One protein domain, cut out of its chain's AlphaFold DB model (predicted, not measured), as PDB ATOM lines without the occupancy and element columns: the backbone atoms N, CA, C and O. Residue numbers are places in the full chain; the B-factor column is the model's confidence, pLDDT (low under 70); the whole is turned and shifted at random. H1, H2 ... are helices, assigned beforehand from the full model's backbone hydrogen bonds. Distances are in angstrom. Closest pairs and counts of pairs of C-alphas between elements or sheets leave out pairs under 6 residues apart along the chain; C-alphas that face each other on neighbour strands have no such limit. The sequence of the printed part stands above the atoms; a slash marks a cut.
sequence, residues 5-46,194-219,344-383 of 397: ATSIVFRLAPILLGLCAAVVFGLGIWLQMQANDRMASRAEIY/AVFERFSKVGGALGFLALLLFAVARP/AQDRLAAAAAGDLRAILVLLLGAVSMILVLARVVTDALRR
ATOM      1  N   ALA A   5      61.472 -29.131 -29.909       56.09
ATOM      2  CA  ALA A   5      60.165 -29.494 -30.470       56.09
ATOM      3  C   ALA A   5      59.608 -28.415 -31.417       56.09
ATOM      4  O   ALA A   5      58.964 -28.728 -32.417       56.09
ATOM      5  N   THR A   6      59.888 -27.143 -31.131       62.06
ATOM      6  CA  THR A   6      59.396 -26.012 -31.923       62.06
ATOM      7  C   THR A   6      60.029 -25.986 -33.319       62.06
ATOM      8  O   THR A   6      59.346 -25.678 -34.291       62.06
ATOM      9  N   SER A   7      61.302 -26.382 -33.461       70.69
ATOM     10  CA  SER A   7      61.997 -26.345 -34.760       70.69
ATOM     11  C   SER A   7      61.459 -27.372 -35.764       70.69
ATOM     12  O   SER A   7      61.411 -27.093 -36.962       70.69
ATOM     13  N   ILE A   8      60.998 -28.533 -35.288       73.00
ATOM     14  CA  ILE A   8      60.450 -29.596 -36.142       73.00
ATOM     15  C   ILE A   8      59.100 -29.169 -36.727       73.00
ATOM     16  O   ILE A   8      58.871 -29.331 -37.925       73.00
ATOM     17  N   VAL A   9      58.232 -28.563 -35.913       68.81
ATOM     18  CA  VAL A   9      56.910 -28.091 -36.359       68.81
ATOM     19  C   VAL A   9      57.047 -27.029 -37.454       68.81
ATOM     20  O   VAL A   9      56.393 -27.138 -38.489       68.81
ATOM     21  N   PHE A  10      57.952 -26.058 -37.289       75.06
ATOM     22  CA  PHE A  10      58.194 -25.028 -38.309       75.06
ATOM     23  C   PHE A  10      58.781 -25.581 -39.615       75.06
ATOM     24  O   PHE A  10      58.533 -25.012 -40.677       75.06
ATOM     25  N   ARG A  11      59.513 -26.700 -39.567       77.88
ATOM     26  CA  ARG A  11      60.037 -27.375 -40.767       77.88
ATOM     27  C   ARG A  11      58.974 -28.204 -41.490       77.88
ATOM     28  O   ARG A  11      58.991 -28.260 -42.715       77.88
ATOM     29  N   LEU A  12      58.051 -28.827 -40.755       76.62
ATOM     30  CA  LEU A  12      56.997 -29.670 -41.333       76.62
ATOM     31  C   LEU A  12      55.782 -28.875 -41.824       76.62
ATOM     32  O   LEU A  12      55.143 -29.291 -42.788       76.62
ATOM     33  N   ALA A  13      55.479 -27.729 -41.208       75.25
ATOM     34  CA  ALA A  13      54.341 -26.885 -41.569       75.25
ATOM     35  C   ALA A  13      54.237 -26.552 -43.076       75.25
ATOM     36  O   ALA A  13      53.171 -26.803 -43.636       75.25
ATOM     37  N   PRO A  14      55.283 -26.052 -43.773       79.12
ATOM     38  CA  PRO A  14      55.183 -25.754 -45.205       79.12
ATOM     39  C   PRO A  14      54.933 -27.002 -46.059       79.12
ATOM     40  O   PRO A  14      54.196 -26.928 -47.038       79.12
ATOM     41  N   ILE A  15      55.495 -28.155 -45.680       76.31
ATOM     42  CA  ILE A  15      55.292 -29.423 -46.398       76.31
ATOM     43  C   ILE A  15      53.837 -29.876 -46.260       76.31
ATOM     44  O   ILE A  15      53.191 -30.181 -47.259       76.31
ATOM     45  N   LEU A  16      53.303 -29.872 -45.034       74.38
ATOM     46  CA  LEU A  16      51.906 -30.228 -44.777       74.38
ATOM     47  C   LEU A  16      50.948 -29.286 -45.507       74.38
ATOM     48  O   LEU A  16      50.004 -29.745 -46.144       74.38
ATOM     49  N   LEU A  17      51.217 -27.980 -45.477       74.25
ATOM     50  CA  LEU A  17      50.379 -26.994 -46.149       74.25
ATOM     51  C   LEU A  17      50.422 -27.146 -47.682       74.25
ATOM     52  O   LEU A  17      49.387 -27.045 -48.338       74.25
ATOM     53  N   GLY A  18      51.596 -27.450 -48.247       72.38
ATOM     54  CA  GLY A  18      51.757 -27.756 -49.670       72.38
ATOM     55  C   GLY A  18      51.010 -29.026 -50.089       72.38
ATOM     56  O   GLY A  18      50.337 -29.030 -51.119       72.38
ATOM     57  N   LEU A  19      51.050 -30.080 -49.264       72.94
ATOM     58  CA  LEU A  19      50.257 -31.295 -49.482       72.94
ATOM     59  C   LEU A  19      48.753 -30.999 -49.439       72.94
ATOM     60  O   LEU A  19      48.018 -31.443 -50.319       72.94
ATOM     61  N   CYS A  20      48.290 -30.201 -48.474       72.81
ATOM     62  CA  CYS A  20      46.894 -29.765 -48.421       72.81
ATOM     63  C   CYS A  20      46.486 -28.977 -49.671       72.81
ATOM     64  O   CYS A  20      45.412 -29.226 -50.212       72.81
ATOM     65  N   ALA A  21      47.340 -28.073 -50.160       75.50
ATOM     66  CA  ALA A  21      47.089 -27.328 -51.392       75.50
ATOM     67  C   ALA A  21      46.906 -28.262 -52.600       75.50
ATOM     68  O   ALA A  21      45.941 -28.110 -53.351       75.50
ATOM     69  N   ALA A  22      47.782 -29.262 -52.749       73.25
ATOM     70  CA  ALA A  22      47.690 -30.256 -53.819       73.25
ATOM     71  C   ALA A  22      46.402 -31.093 -53.727       73.25
ATOM     72  O   ALA A  22      45.743 -31.312 -54.743       73.25
ATOM     73  N   VAL A  23      46.004 -31.508 -52.517       74.38
ATOM     74  CA  VAL A  23      44.747 -32.244 -52.287       74.38
ATOM     75  C   VAL A  23      43.529 -31.391 -52.638       74.38
ATOM     76  O   VAL A  23      42.647 -31.864 -53.350       74.38
ATOM     77  N   VAL A  24      43.481 -30.130 -52.193       76.69
ATOM     78  CA  VAL A  24      42.380 -29.201 -52.511       76.69
ATOM     79  C   VAL A  24      42.279 -28.977 -54.020       76.69
ATOM     80  O   VAL A  24      41.181 -29.004 -54.572       76.69
ATOM     81  N   PHE A  25      43.413 -28.806 -54.700       73.75
ATOM     82  CA  PHE A  25      43.447 -28.629 -56.149       73.75
ATOM     83  C   PHE A  25      42.969 -29.883 -56.895       73.75
ATOM     84  O   PHE A  25      42.108 -29.789 -57.771       73.75
ATOM     85  N   GLY A  26      43.466 -31.064 -56.507       72.44
ATOM     86  CA  GLY A  26      43.038 -32.343 -57.077       72.44
ATOM     87  C   GLY A  26      41.544 -32.613 -56.870       72.44
ATOM     88  O   GLY A  26      40.862 -33.027 -57.807       72.44
ATOM     89  N   LEU A  27      41.012 -32.303 -55.683       77.25
ATOM     90  CA  LEU A  27      39.581 -32.411 -55.397       77.25
ATOM     91  C   LEU A  27      38.757 -31.451 -56.266       77.25
ATOM     92  O   LEU A  27      37.719 -31.846 -56.789       77.25
ATOM     93  N   GLY A  28      39.240 -30.222 -56.468       76.25
ATOM     94  CA  GLY A  28      38.613 -29.251 -57.363       76.25
ATOM     95  C   GLY A  28      38.520 -29.741 -58.809       76.25
ATOM     96  O   GLY A  28      37.462 -29.615 -59.420       76.25
ATOM     97  N   ILE A  29      39.591 -30.344 -59.340       75.44
ATOM     98  CA  ILE A  29      39.589 -30.954 -60.682       75.44
ATOM     99  C   ILE A  29      38.564 -32.084 -60.753       75.44
ATOM    100  O   ILE A  29      37.743 -32.112 -61.665       75.44
ATOM    101  N   TRP A  30      38.587 -33.000 -59.784       78.31
ATOM    102  CA  TRP A  30      37.678 -34.145 -59.770       78.31
ATOM    103  C   TRP A  30      36.205 -33.722 -59.694       78.31
ATOM    104  O   TRP A  30      35.380 -34.228 -60.456       78.31
ATOM    105  N   LEU A  31      35.871 -32.749 -58.839       79.62
ATOM    106  CA  LEU A  31      34.517 -32.193 -58.758       79.62
ATOM    107  C   LEU A  31      34.116 -31.467 -60.046       79.62
ATOM    108  O   LEU A  31      32.975 -31.599 -60.482       79.62
ATOM    109  N   GLN A  32      35.042 -30.746 -60.685       83.50
ATOM    110  CA  GLN A  32      34.784 -30.113 -61.979       83.50
ATOM    111  C   GLN A  32      34.518 -31.153 -63.073       83.50
ATOM    112  O   GLN A  32      33.622 -30.943 -63.882       83.50
ATOM    113  N   MET A  33      35.240 -32.280 -63.091       79.56
ATOM    114  CA  MET A  33      34.967 -33.373 -64.032       79.56
ATOM    115  C   MET A  33      33.556 -33.933 -63.829       79.56
ATOM    116  O   MET A  33      32.800 -34.016 -64.788       79.56
ATOM    117  N   GLN A  34      33.148 -34.194 -62.583       84.38
ATOM    118  CA  GLN A  34      31.778 -34.643 -62.306       84.38
ATOM    119  C   GLN A  34      30.717 -33.613 -62.703       84.38
ATOM    120  O   GLN A  34      29.649 -33.981 -63.194       84.38
ATOM    121  N   ALA A  35      30.983 -32.326 -62.472       83.12
ATOM    122  CA  ALA A  35      30.092 -31.257 -62.898       83.12
ATOM    123  C   ALA A  35      29.982 -31.217 -64.430       83.12
ATOM    124  O   ALA A  35      28.872 -31.152 -64.953       83.12
ATOM    125  N   ASN A  36      31.108 -31.342 -65.139       82.56
ATOM    126  CA  ASN A  36      31.154 -31.385 -66.597       82.56
ATOM    127  C   ASN A  36      30.396 -32.596 -67.156       82.56
ATOM    128  O   ASN A  36      29.621 -32.419 -68.087       82.56
ATOM    129  N   ASP A  37      30.546 -33.785 -66.567       86.44
ATOM    130  CA  ASP A  37      29.829 -34.993 -67.003       86.44
ATOM    131  C   ASP A  37      28.308 -34.826 -66.847       86.44
ATOM    132  O   ASP A  37      27.531 -35.143 -67.751       86.44
ATOM    133  N   ARG A  38      27.860 -34.247 -65.722       85.19
ATOM    134  CA  ARG A  38      26.438 -33.926 -65.505       85.19
ATOM    135  C   ARG A  38      25.937 -32.866 -66.486       85.19
ATOM    136  O   ARG A  38      24.816 -32.981 -66.979       85.19
ATOM    137  N   MET A  39      26.740 -31.839 -66.763       86.31
ATOM    138  CA  MET A  39      26.407 -30.801 -67.742       86.31
ATOM    139  C   MET A  39      26.350 -31.361 -69.165       86.31
ATOM    140  O   MET A  39      25.453 -30.983 -69.912       86.31
ATOM    141  N   ALA A  40      27.255 -32.273 -69.526       87.94
ATOM    142  CA  ALA A  40      27.265 -32.949 -70.818       87.94
ATOM    143  C   ALA A  40      25.998 -33.794 -70.994       87.94
ATOM    144  O   ALA A  40      25.274 -33.597 -71.962       87.94
ATOM    145  N   SER A  41      25.647 -34.615 -69.999       88.19
ATOM    146  CA  SER A  41      24.407 -35.401 -70.023       88.19
ATOM    147  C   SER A  41      23.152 -34.521 -70.146       88.19
ATOM    148  O   SER A  41      22.263 -34.804 -70.946       88.19
ATOM    149  N   ARG A  42      23.079 -33.402 -69.413       88.19
ATOM    150  CA  ARG A  42      21.965 -32.442 -69.539       88.19
ATOM    151  C   ARG A  42      21.934 -31.758 -70.902       88.19
ATOM    152  O   ARG A  42      20.855 -31.533 -71.445       88.19
ATOM    153  N   ALA A  43      23.097 -31.439 -71.463       89.94
ATOM    154  CA  ALA A  43      23.204 -30.868 -72.798       89.94
ATOM    155  C   ALA A  43      22.748 -31.859 -73.873       89.94
ATOM    156  O   ALA A  43      22.041 -31.454 -74.790       89.94
ATOM    157  N   GLU A  44      23.077 -33.143 -73.731       90.69
ATOM    158  CA  GLU A  44      22.584 -34.213 -74.603       90.69
ATOM    159  C   GLU A  44      21.056 -34.324 -74.535       90.69
ATOM    160  O   GLU A  44      20.400 -34.319 -75.575       90.69
ATOM    161  N   ILE A  45      20.469 -34.322 -73.331       90.12
ATOM    162  CA  ILE A  45      19.006 -34.312 -73.150       90.12
ATOM    163  C   ILE A  45      18.394 -33.069 -73.808       90.12
ATOM    164  O   ILE A  45      17.379 -33.148 -74.502       90.12
ATOM    165  N   TYR A  46      19.016 -31.902 -73.627       93.00
ATOM    166  CA  TYR A  46      18.545 -30.675 -74.254       93.00
ATOM    167  C   TYR A  46      18.600 -30.761 -75.789       93.00
ATOM    168  O   TYR A  46      17.616 -30.421 -76.448       93.00
ATOM    169  N   ALA A 194      32.244 -22.494 -62.201       73.06
ATOM    170  CA  ALA A 194      32.319 -21.909 -60.859       73.06
ATOM    171  C   ALA A 194      33.115 -22.770 -59.852       73.06
ATOM    172  O   ALA A 194      33.690 -22.239 -58.898       73.06
ATOM    173  N   VAL A 195      33.167 -24.097 -60.033       77.19
ATOM    174  CA  VAL A 195      33.764 -25.015 -59.044       77.19
ATOM    175  C   VAL A 195      35.290 -24.968 -59.096       77.19
ATOM    176  O   VAL A 195      35.923 -24.630 -58.092       77.19
ATOM    177  N   PHE A 196      35.901 -25.231 -60.255       76.12
ATOM    178  CA  PHE A 196      37.361 -25.191 -60.384       76.12
ATOM    179  C   PHE A 196      37.941 -23.817 -60.026       76.12
ATOM    180  O   PHE A 196      38.977 -23.735 -59.365       76.12
ATOM    181  N   GLU A 197      37.263 -22.728 -60.389       78.69
ATOM    182  CA  GLU A 197      37.700 -21.374 -60.046       78.69
ATOM    183  C   GLU A 197      37.794 -21.171 -58.523       78.69
ATOM    184  O   GLU A 197      38.787 -20.649 -58.011       78.69
ATOM    185  N   ARG A 198      36.797 -21.640 -57.764       81.75
ATOM    186  CA  ARG A 198      36.801 -21.535 -56.296       81.75
ATOM    187  C   ARG A 198      37.907 -22.387 -55.674       81.75
ATOM    188  O   ARG A 198      38.658 -21.896 -54.830       81.75
ATOM    189  N   PHE A 199      38.046 -23.640 -56.102       79.12
ATOM    190  CA  PHE A 199      39.059 -24.547 -55.555       79.12
ATOM    191  C   PHE A 199      40.486 -24.139 -55.939       79.12
ATOM    192  O   PHE A 199      41.388 -24.249 -55.110       79.12
ATOM    193  N   SER A 200      40.704 -23.615 -57.147       77.69
ATOM    194  CA  SER A 200      42.012 -23.108 -57.577       77.69
ATOM    195  C   SER A 200      42.428 -21.853 -56.807       77.69
ATOM    196  O   SER A 200      43.591 -21.752 -56.426       77.69
ATOM    197  N   LYS A 201      41.495 -20.949 -56.473       83.88
ATOM    198  CA  LYS A 201      41.765 -19.801 -55.583       83.88
ATOM    199  C   LYS A 201      42.226 -20.255 -54.197       83.88
ATOM    200  O   LYS A 201      43.237 -19.770 -53.688       83.88
ATOM    201  N   VAL A 202      41.519 -21.213 -53.601       77.88
ATOM    202  CA  VAL A 202      41.847 -21.741 -52.267       77.88
ATOM    203  C   VAL A 202      43.152 -22.541 -52.285       77.88
ATOM    204  O   VAL A 202      44.038 -22.300 -51.466       77.88
ATOM    205  N   GLY A 203      43.301 -23.462 -53.239       76.12
ATOM    206  CA  GLY A 203      44.519 -24.252 -53.423       76.12
ATOM    207  C   GLY A 203      45.731 -23.369 -53.717       76.12
ATOM    208  O   GLY A 203      46.786 -23.557 -53.114       76.12
ATOM    209  N   GLY A 204      45.566 -22.345 -54.556       74.94
ATOM    210  CA  GLY A 204      46.589 -21.344 -54.847       74.94
ATOM    211  C   GLY A 204      47.007 -20.550 -53.608       74.94
ATOM    212  O   GLY A 204      48.202 -20.409 -53.358       74.94
ATOM    213  N   ALA A 205      46.053 -20.103 -52.784       79.50
ATOM    214  CA  ALA A 205      46.345 -19.396 -51.535       79.50
ATOM    215  C   ALA A 205      47.123 -20.271 -50.535       79.50
ATOM    216  O   ALA A 205      48.102 -19.810 -49.941       79.50
ATOM    217  N   LEU A 206      46.736 -21.542 -50.383       75.00
ATOM    218  CA  LEU A 206      47.454 -22.499 -49.536       75.00
ATOM    219  C   LEU A 206      48.856 -22.790 -50.082       75.00
ATOM    220  O   LEU A 206      49.827 -22.741 -49.331       75.00
ATOM    221  N   GLY A 207      48.988 -23.037 -51.386       74.88
ATOM    222  CA  GLY A 207      50.285 -23.277 -52.019       74.88
ATOM    223  C   GLY A 207      51.222 -22.079 -51.860       74.88
ATOM    224  O   GLY A 207      52.391 -22.234 -51.509       74.88
ATOM    225  N   PHE A 208      50.693 -20.868 -52.020       80.06
ATOM    226  CA  PHE A 208      51.449 -19.638 -51.827       80.06
ATOM    227  C   PHE A 208      51.896 -19.444 -50.373       80.06
ATOM    228  O   PHE A 208      53.063 -19.137 -50.117       80.06
ATOM    229  N   LEU A 209      51.008 -19.688 -49.406       78.06
ATOM    230  CA  LEU A 209      51.352 -19.633 -47.985       78.06
ATOM    231  C   LEU A 209      52.414 -20.687 -47.615       78.06
ATOM    232  O   LEU A 209      53.298 -20.402 -46.805       78.06
ATOM    233  N   ALA A 210      52.392 -21.865 -48.247       77.19
ATOM    234  CA  ALA A 210      53.394 -22.911 -48.044       77.19
ATOM    235  C   ALA A 210      54.778 -22.439 -48.504       77.19
ATOM    236  O   ALA A 210      55.762 -22.588 -47.775       77.19
ATOM    237  N   LEU A 211      54.846 -21.811 -49.683       79.19
ATOM    238  CA  LEU A 211      56.077 -21.228 -50.220       79.19
ATOM    239  C   LEU A 211      56.602 -20.092 -49.335       79.19
ATOM    240  O   LEU A 211      57.808 -20.009 -49.099       79.19
ATOM    241  N   LEU A 212      55.712 -19.252 -48.801       80.38
ATOM    242  CA  LEU A 212      56.090 -18.178 -47.885       80.38
ATOM    243  C   LEU A 212      56.681 -18.729 -46.585       80.38
ATOM    244  O   LEU A 212      57.749 -18.286 -46.159       80.38
ATOM    245  N   LEU A 213      56.028 -19.724 -45.981       78.38
ATOM    246  CA  LEU A 213      56.543 -20.397 -44.791       78.38
ATOM    247  C   LEU A 213      57.892 -21.061 -45.072       78.38
ATOM    248  O   LEU A 213      58.801 -20.939 -44.258       78.38
ATOM    249  N   PHE A 214      58.061 -21.689 -46.237       79.62
ATOM    250  CA  PHE A 214      59.336 -22.282 -46.638       79.62
ATOM    251  C   PHE A 214      60.444 -21.229 -46.792       79.62
ATOM    252  O   PHE A 214      61.569 -21.446 -46.342       79.62
ATOM    253  N   ALA A 215      60.134 -20.068 -47.376       81.19
ATOM    254  CA  ALA A 215      61.081 -18.967 -47.528       81.19
ATOM    255  C   ALA A 215      61.513 -18.367 -46.178       81.19
ATOM    256  O   ALA A 215      62.678 -17.999 -46.020       81.19
ATOM    257  N   VAL A 216      60.600 -18.292 -45.203       81.75
ATOM    258  CA  VAL A 216      60.883 -17.790 -43.846       81.75
ATOM    259  C   VAL A 216      61.602 -18.833 -42.985       81.75
ATOM    260  O   VAL A 216      62.462 -18.470 -42.187       81.75
ATOM    261  N   ALA A 217      61.276 -20.116 -43.150       75.12
ATOM    262  CA  ALA A 217      61.811 -21.210 -42.341       75.12
ATOM    263  C   ALA A 217      63.208 -21.684 -42.769       75.12
ATOM    264  O   ALA A 217      63.771 -22.550 -42.093       75.12
ATOM    265  N   ARG A 218      63.780 -21.153 -43.863       73.12
ATOM    266  CA  ARG A 218      65.156 -21.485 -44.249       73.12
ATOM    267  C   ARG A 218      66.087 -21.119 -43.089       73.12
ATOM    268  O   ARG A 218      66.164 -19.934 -42.750       73.12
ATOM    269  N   PRO A 219      66.773 -22.102 -42.471       61.16
ATOM    270  CA  PRO A 219      67.790 -21.785 -41.488       61.16
ATOM    271  C   PRO A 219      68.773 -20.848 -42.179       61.16
ATOM    272  O   PRO A 219      69.172 -21.106 -43.317       61.16
ATOM    273  N   ALA A 344      29.496 -35.644 -42.003       77.94
ATOM    274  CA  ALA A 344      30.595 -35.367 -42.925       77.94
ATOM    275  C   ALA A 344      30.216 -35.697 -44.378       77.94
ATOM    276  O   ALA A 344      30.570 -34.943 -45.282       77.94
ATOM    277  N   GLN A 345      29.481 -36.790 -44.602       82.25
ATOM    278  CA  GLN A 345      28.976 -37.172 -45.925       82.25
ATOM    279  C   GLN A 345      27.973 -36.154 -46.468       82.25
ATOM    280  O   GLN A 345      28.079 -35.776 -47.633       82.25
ATOM    281  N   ASP A 346      27.066 -35.664 -45.626       85.12
ATOM    282  CA  ASP A 346      26.101 -34.623 -45.986       85.12
ATOM    283  C   ASP A 346      26.805 -33.311 -46.375       85.12
ATOM    284  O   ASP A 346      26.559 -32.741 -47.439       85.12
ATOM    285  N   ARG A 347      27.802 -32.878 -45.587       83.81
ATOM    286  CA  ARG A 347      28.610 -31.695 -45.926       83.81
ATOM    287  C   ARG A 347      29.444 -31.895 -47.183       83.81
ATOM    288  O   ARG A 347      29.596 -30.953 -47.955       83.81
ATOM    289  N   LEU A 348      29.962 -33.098 -47.417       75.62
ATOM    290  CA  LEU A 348      30.681 -33.416 -48.649       75.62
ATOM    291  C   LEU A 348      29.748 -33.352 -49.867       75.62
ATOM    292  O   LEU A 348      30.136 -32.796 -50.892       75.62
ATOM    293  N   ALA A 349      28.521 -33.865 -49.748       78.19
ATOM    294  CA  ALA A 349      27.513 -33.805 -50.803       78.19
ATOM    295  C   ALA A 349      27.088 -32.358 -51.100       78.19
ATOM    296  O   ALA A 349      27.081 -31.951 -52.260       78.19
ATOM    297  N   ALA A 350      26.831 -31.553 -50.065       69.44
ATOM    298  CA  ALA A 350      26.527 -30.128 -50.209       69.44
ATOM    299  C   ALA A 350      27.699 -29.345 -50.832       69.44
ATOM    300  O   ALA A 350      27.502 -28.534 -51.736       69.44
ATOM    301  N   ALA A 351      28.937 -29.633 -50.421       72.12
ATOM    302  CA  ALA A 351      30.131 -29.039 -51.020       72.12
ATOM    303  C   ALA A 351      30.288 -29.432 -52.499       72.12
ATOM    304  O   ALA A 351      30.634 -28.586 -53.324       72.12
ATOM    305  N   ALA A 352      29.986 -30.686 -52.851       68.75
ATOM    306  CA  ALA A 352      29.975 -31.164 -54.234       68.75
ATOM    307  C   ALA A 352      28.847 -30.539 -55.075       68.75
ATOM    308  O   ALA A 352      28.978 -30.436 -56.293       68.75
ATOM    309  N   ALA A 353      27.764 -30.095 -54.435       72.56
ATOM    310  CA  ALA A 353      26.713 -29.290 -55.052       72.56
ATOM    311  C   ALA A 353      27.075 -27.793 -55.160       72.56
ATOM    312  O   ALA A 353      26.289 -27.012 -55.684       72.56
ATOM    313  N   GLY A 354      28.258 -27.380 -54.690       64.19
ATOM    314  CA  GLY A 354      28.738 -26.001 -54.782       64.19
ATOM    315  C   GLY A 354      28.370 -25.101 -53.597       64.19
ATOM    316  O   GLY A 354      28.608 -23.890 -53.676       64.19
ATOM    317  N   ASP A 355      27.844 -25.656 -52.496       75.69
ATOM    318  CA  ASP A 355      27.552 -24.891 -51.277       75.69
ATOM    319  C   ASP A 355      28.853 -24.413 -50.606       75.69
ATOM    320  O   ASP A 355      29.638 -25.186 -50.043       75.69
ATOM    321  N   LEU A 356      29.062 -23.094 -50.633       63.38
ATOM    322  CA  LEU A 356      30.231 -22.435 -50.057       63.38
ATOM    323  C   LEU A 356      30.348 -22.660 -48.543       63.38
ATOM    324  O   LEU A 356      31.463 -22.792 -48.035       63.38
ATOM    325  N   ARG A 357      29.226 -22.722 -47.813       62.12
ATOM    326  CA  ARG A 357      29.233 -22.925 -46.356       62.12
ATOM    327  C   ARG A 357      29.759 -24.312 -46.025       62.12
ATOM    328  O   ARG A 357      30.604 -24.452 -45.144       62.12
ATOM    329  N   ALA A 358      29.310 -25.321 -46.768       70.25
ATOM    330  CA  ALA A 358      29.776 -26.691 -46.609       70.25
ATOM    331  C   ALA A 358      31.275 -26.826 -46.929       70.25
ATOM    332  O   ALA A 358      32.011 -27.427 -46.144       70.25
ATOM    333  N   ILE A 359      31.750 -26.190 -48.009       71.38
ATOM    334  CA  ILE A 359      33.181 -26.147 -48.357       71.38
ATOM    335  C   ILE A 359      34.001 -25.535 -47.213       71.38
ATOM    336  O   ILE A 359      35.008 -26.108 -46.797       71.38
ATOM    337  N   LEU A 360      33.568 -24.393 -46.674       66.06
ATOM    338  CA  LEU A 360      34.291 -23.668 -45.626       66.06
ATOM    339  C   LEU A 360      34.336 -24.466 -44.312       66.06
ATOM    340  O   LEU A 360      35.389 -24.559 -43.681       66.06
ATOM    341  N   VAL A 361      33.223 -25.108 -43.941       70.44
ATOM    342  CA  VAL A 361      33.133 -25.998 -42.772       70.44
ATOM    343  C   VAL A 361      34.082 -27.190 -42.901       70.44
ATOM    344  O   VAL A 361      34.808 -27.492 -41.953       70.44
ATOM    345  N   LEU A 362      34.136 -27.840 -44.068       75.94
ATOM    346  CA  LEU A 362      35.062 -28.951 -44.309       75.94
ATOM    347  C   LEU A 362      36.523 -28.497 -44.238       75.94
ATOM    348  O   LEU A 362      37.363 -29.203 -43.682       75.94
ATOM    349  N   LEU A 363      36.824 -27.305 -44.753       73.06
ATOM    350  CA  LEU A 363      38.178 -26.763 -44.758       73.06
ATOM    351  C   LEU A 363      38.650 -26.394 -43.345       73.06
ATOM    352  O   LEU A 363      39.748 -26.779 -42.945       73.06
ATOM    353  N   LEU A 364      37.799 -25.731 -42.557       66.25
ATOM    354  CA  LEU A 364      38.042 -25.474 -41.133       66.25
ATOM    355  C   LEU A 364      38.204 -26.779 -40.344       66.25
ATOM    356  O   LEU A 364      39.116 -26.888 -39.525       66.25
ATOM    357  N   GLY A 365      37.358 -27.775 -40.620       70.25
ATOM    358  CA  GLY A 365      37.453 -29.105 -40.020       70.25
ATOM    359  C   GLY A 365      38.794 -29.778 -40.318       70.25
ATOM    360  O   GLY A 365      39.457 -30.260 -39.399       70.25
ATOM    361  N   ALA A 366      39.242 -29.741 -41.575       70.75
ATOM    362  CA  ALA A 366      40.530 -30.292 -41.990       70.75
ATOM    363  C   ALA A 366      41.709 -29.575 -41.316       70.75
ATOM    364  O   ALA A 366      42.595 -30.231 -40.771       70.75
ATOM    365  N   VAL A 367      41.699 -28.237 -41.288       69.25
ATOM    366  CA  VAL A 367      42.734 -27.441 -40.604       69.25
ATOM    367  C   VAL A 367      42.769 -27.762 -39.109       69.25
ATOM    368  O   VAL A 367      43.845 -28.009 -38.566       69.25
ATOM    369  N   SER A 368      41.611 -27.829 -38.449       60.03
ATOM    370  CA  SER A 368      41.511 -28.199 -37.033       60.03
ATOM    371  C   SER A 368      42.089 -29.595 -36.773       60.03
ATOM    372  O   SER A 368      42.925 -29.767 -35.885       60.03
ATOM    373  N   MET A 369      41.742 -30.579 -37.608       68.31
ATOM    374  CA  MET A 369      42.270 -31.942 -37.504       68.31
ATOM    375  C   MET A 369      43.794 -31.986 -37.683       68.31
ATOM    376  O   MET A 369      44.477 -32.678 -36.927       68.31
ATOM    377  N   ILE A 370      44.344 -31.214 -38.627       67.25
ATOM    378  CA  ILE A 370      45.795 -31.100 -38.838       67.25
ATOM    379  C   ILE A 370      46.479 -30.501 -37.605       67.25
ATOM    380  O   ILE A 370      47.515 -31.010 -37.177       67.25
ATOM    381  N   LEU A 371      45.904 -29.456 -37.002       65.75
ATOM    382  CA  LEU A 371      46.448 -28.836 -35.790       65.75
ATOM    383  C   LEU A 371      46.421 -29.799 -34.595       65.75
ATOM    384  O   LEU A 371      47.404 -29.885 -33.853       65.75
ATOM    385  N   VAL A 372      45.335 -30.562 -34.429       68.38
ATOM    386  CA  VAL A 372      45.229 -31.600 -33.390       68.38
ATOM    387  C   VAL A 372      46.259 -32.701 -33.626       68.38
ATOM    388  O   VAL A 372      46.984 -33.061 -32.698       68.38
ATOM    389  N   LEU A 373      46.397 -33.193 -34.859       67.50
ATOM    390  CA  LEU A 373      47.377 -34.221 -35.204       67.50
ATOM    391  C   LEU A 373      48.810 -33.733 -34.956       67.50
ATOM    392  O   LEU A 373      49.603 -34.439 -34.334       67.50
ATOM    393  N   ALA A 374      49.130 -32.504 -35.368       66.19
ATOM    394  CA  ALA A 374      50.429 -31.886 -35.117       66.19
ATOM    395  C   ALA A 374      50.725 -31.795 -33.612       66.19
ATOM    396  O   ALA A 374      51.843 -32.094 -33.180       66.19
ATOM    397  N   ARG A 375      49.720 -31.449 -32.797       70.38
ATOM    398  CA  ARG A 375      49.844 -31.433 -31.335       70.38
ATOM    399  C   ARG A 375      50.082 -32.829 -30.762       70.38
ATOM    400  O   ARG A 375      51.023 -32.993 -29.992       70.38
ATOM    401  N   VAL A 376      49.299 -33.830 -31.169       76.12
ATOM    402  CA  VAL A 376      49.447 -35.224 -30.710       76.12
ATOM    403  C   VAL A 376      50.825 -35.779 -31.064       76.12
ATOM    404  O   VAL A 376      51.479 -36.374 -30.212       76.12
ATOM    405  N   VAL A 377      51.305 -35.539 -32.285       71.25
ATOM    406  CA  VAL A 377      52.653 -35.947 -32.713       71.25
ATOM    407  C   VAL A 377      53.723 -35.238 -31.882       71.25
ATOM    408  O   VAL A 377      54.669 -35.878 -31.426       71.25
ATOM    409  N   THR A 378      53.562 -33.938 -31.625       72.00
ATOM    410  CA  THR A 378      54.495 -33.169 -30.786       72.00
ATOM    411  C   THR A 378      54.540 -33.716 -29.357       72.00
ATOM    412  O   THR A 378      55.625 -33.882 -28.796       72.00
ATOM    413  N   ASP A 379      53.386 -34.049 -28.780       72.12
ATOM    414  CA  ASP A 379      53.294 -34.633 -27.441       72.12
ATOM    415  C   ASP A 379      53.862 -36.059 -27.400       72.12
ATOM    416  O   ASP A 379      54.583 -36.403 -26.464       72.12
ATOM    417  N   ALA A 380      53.627 -36.875 -28.430       73.81
ATOM    418  CA  ALA A 380      54.201 -38.216 -28.545       73.81
ATOM    419  C   ALA A 380      55.735 -38.180 -28.656       73.81
ATOM    420  O   ALA A 380      56.423 -38.966 -28.002       73.81
ATOM    421  N   LEU A 381      56.282 -37.232 -29.425       72.31
ATOM    422  CA  LEU A 381      57.728 -37.024 -29.536       72.31
ATOM    423  C   LEU A 381      58.342 -36.535 -28.219       72.31
ATOM    424  O   LEU A 381      59.440 -36.963 -27.874       72.31
ATOM    425  N   ARG A 382      57.629 -35.699 -27.450       75.12
ATOM    426  CA  ARG A 382      58.056 -35.271 -26.104       75.12
ATOM    427  C   ARG A 382      58.019 -36.400 -25.078       75.12
ATOM    428  O   ARG A 382      58.820 -36.394 -24.150       75.12
ATOM    429  N   ARG A 383      57.080 -37.339 -25.224       77.88
ATOM    430  CA  ARG A 383      56.897 -38.470 -24.305       77.88
ATOM    431  C   ARG A 383      57.810 -39.654 -24.586       77.88
ATOM    432  O   ARG A 383      57.798 -40.569 -23.771       77.88
TER     433      ARG A 383
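Overview. This is residues 5 to 46, 194 to 219 and 344 to 383 of the 397 residues of an uncharacterized protein of Roseisalinus antarcticus (UniProt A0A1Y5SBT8). What shape? H1 is the axis of a loose rod, with H2 along it, H4 at its start and H3 on H4. What parts? It is all helix, 108 residues with four named helices, H1 to H4, radius of gyration of the C-alphas 17.4 A, spans 62 by 29 by 17 A.

Arrangement. Which helices touch? H1, residues 5 to 46, touches H2, residues 194 to 217, closest at C-alphas 14 and 210, 4.4 A, at a shallow tilt, 14 degrees. H4, residues 356 to 383, touches H1's residues 5 to 9 alone and H3, residues 344 to 352. What of backbones? Every O i to N i+4 pair is within hydrogen-bond range in H2, H3 and H4, 35 of 38 in H1.

Along the chain. Where are the ends? C-alpha 5 is at (60.165, -29.494, -30.470), C-alpha 383 at (56.897, -38.470, -24.305). How long is H1? It spans 60.4 A.

Size, cuts and confidence. What is cut? Residues 47 to 193 and 220 to 343 are, across 21.1 A and 39.6 A. Is confidence low? pLDDT is under 70 in 19 residues.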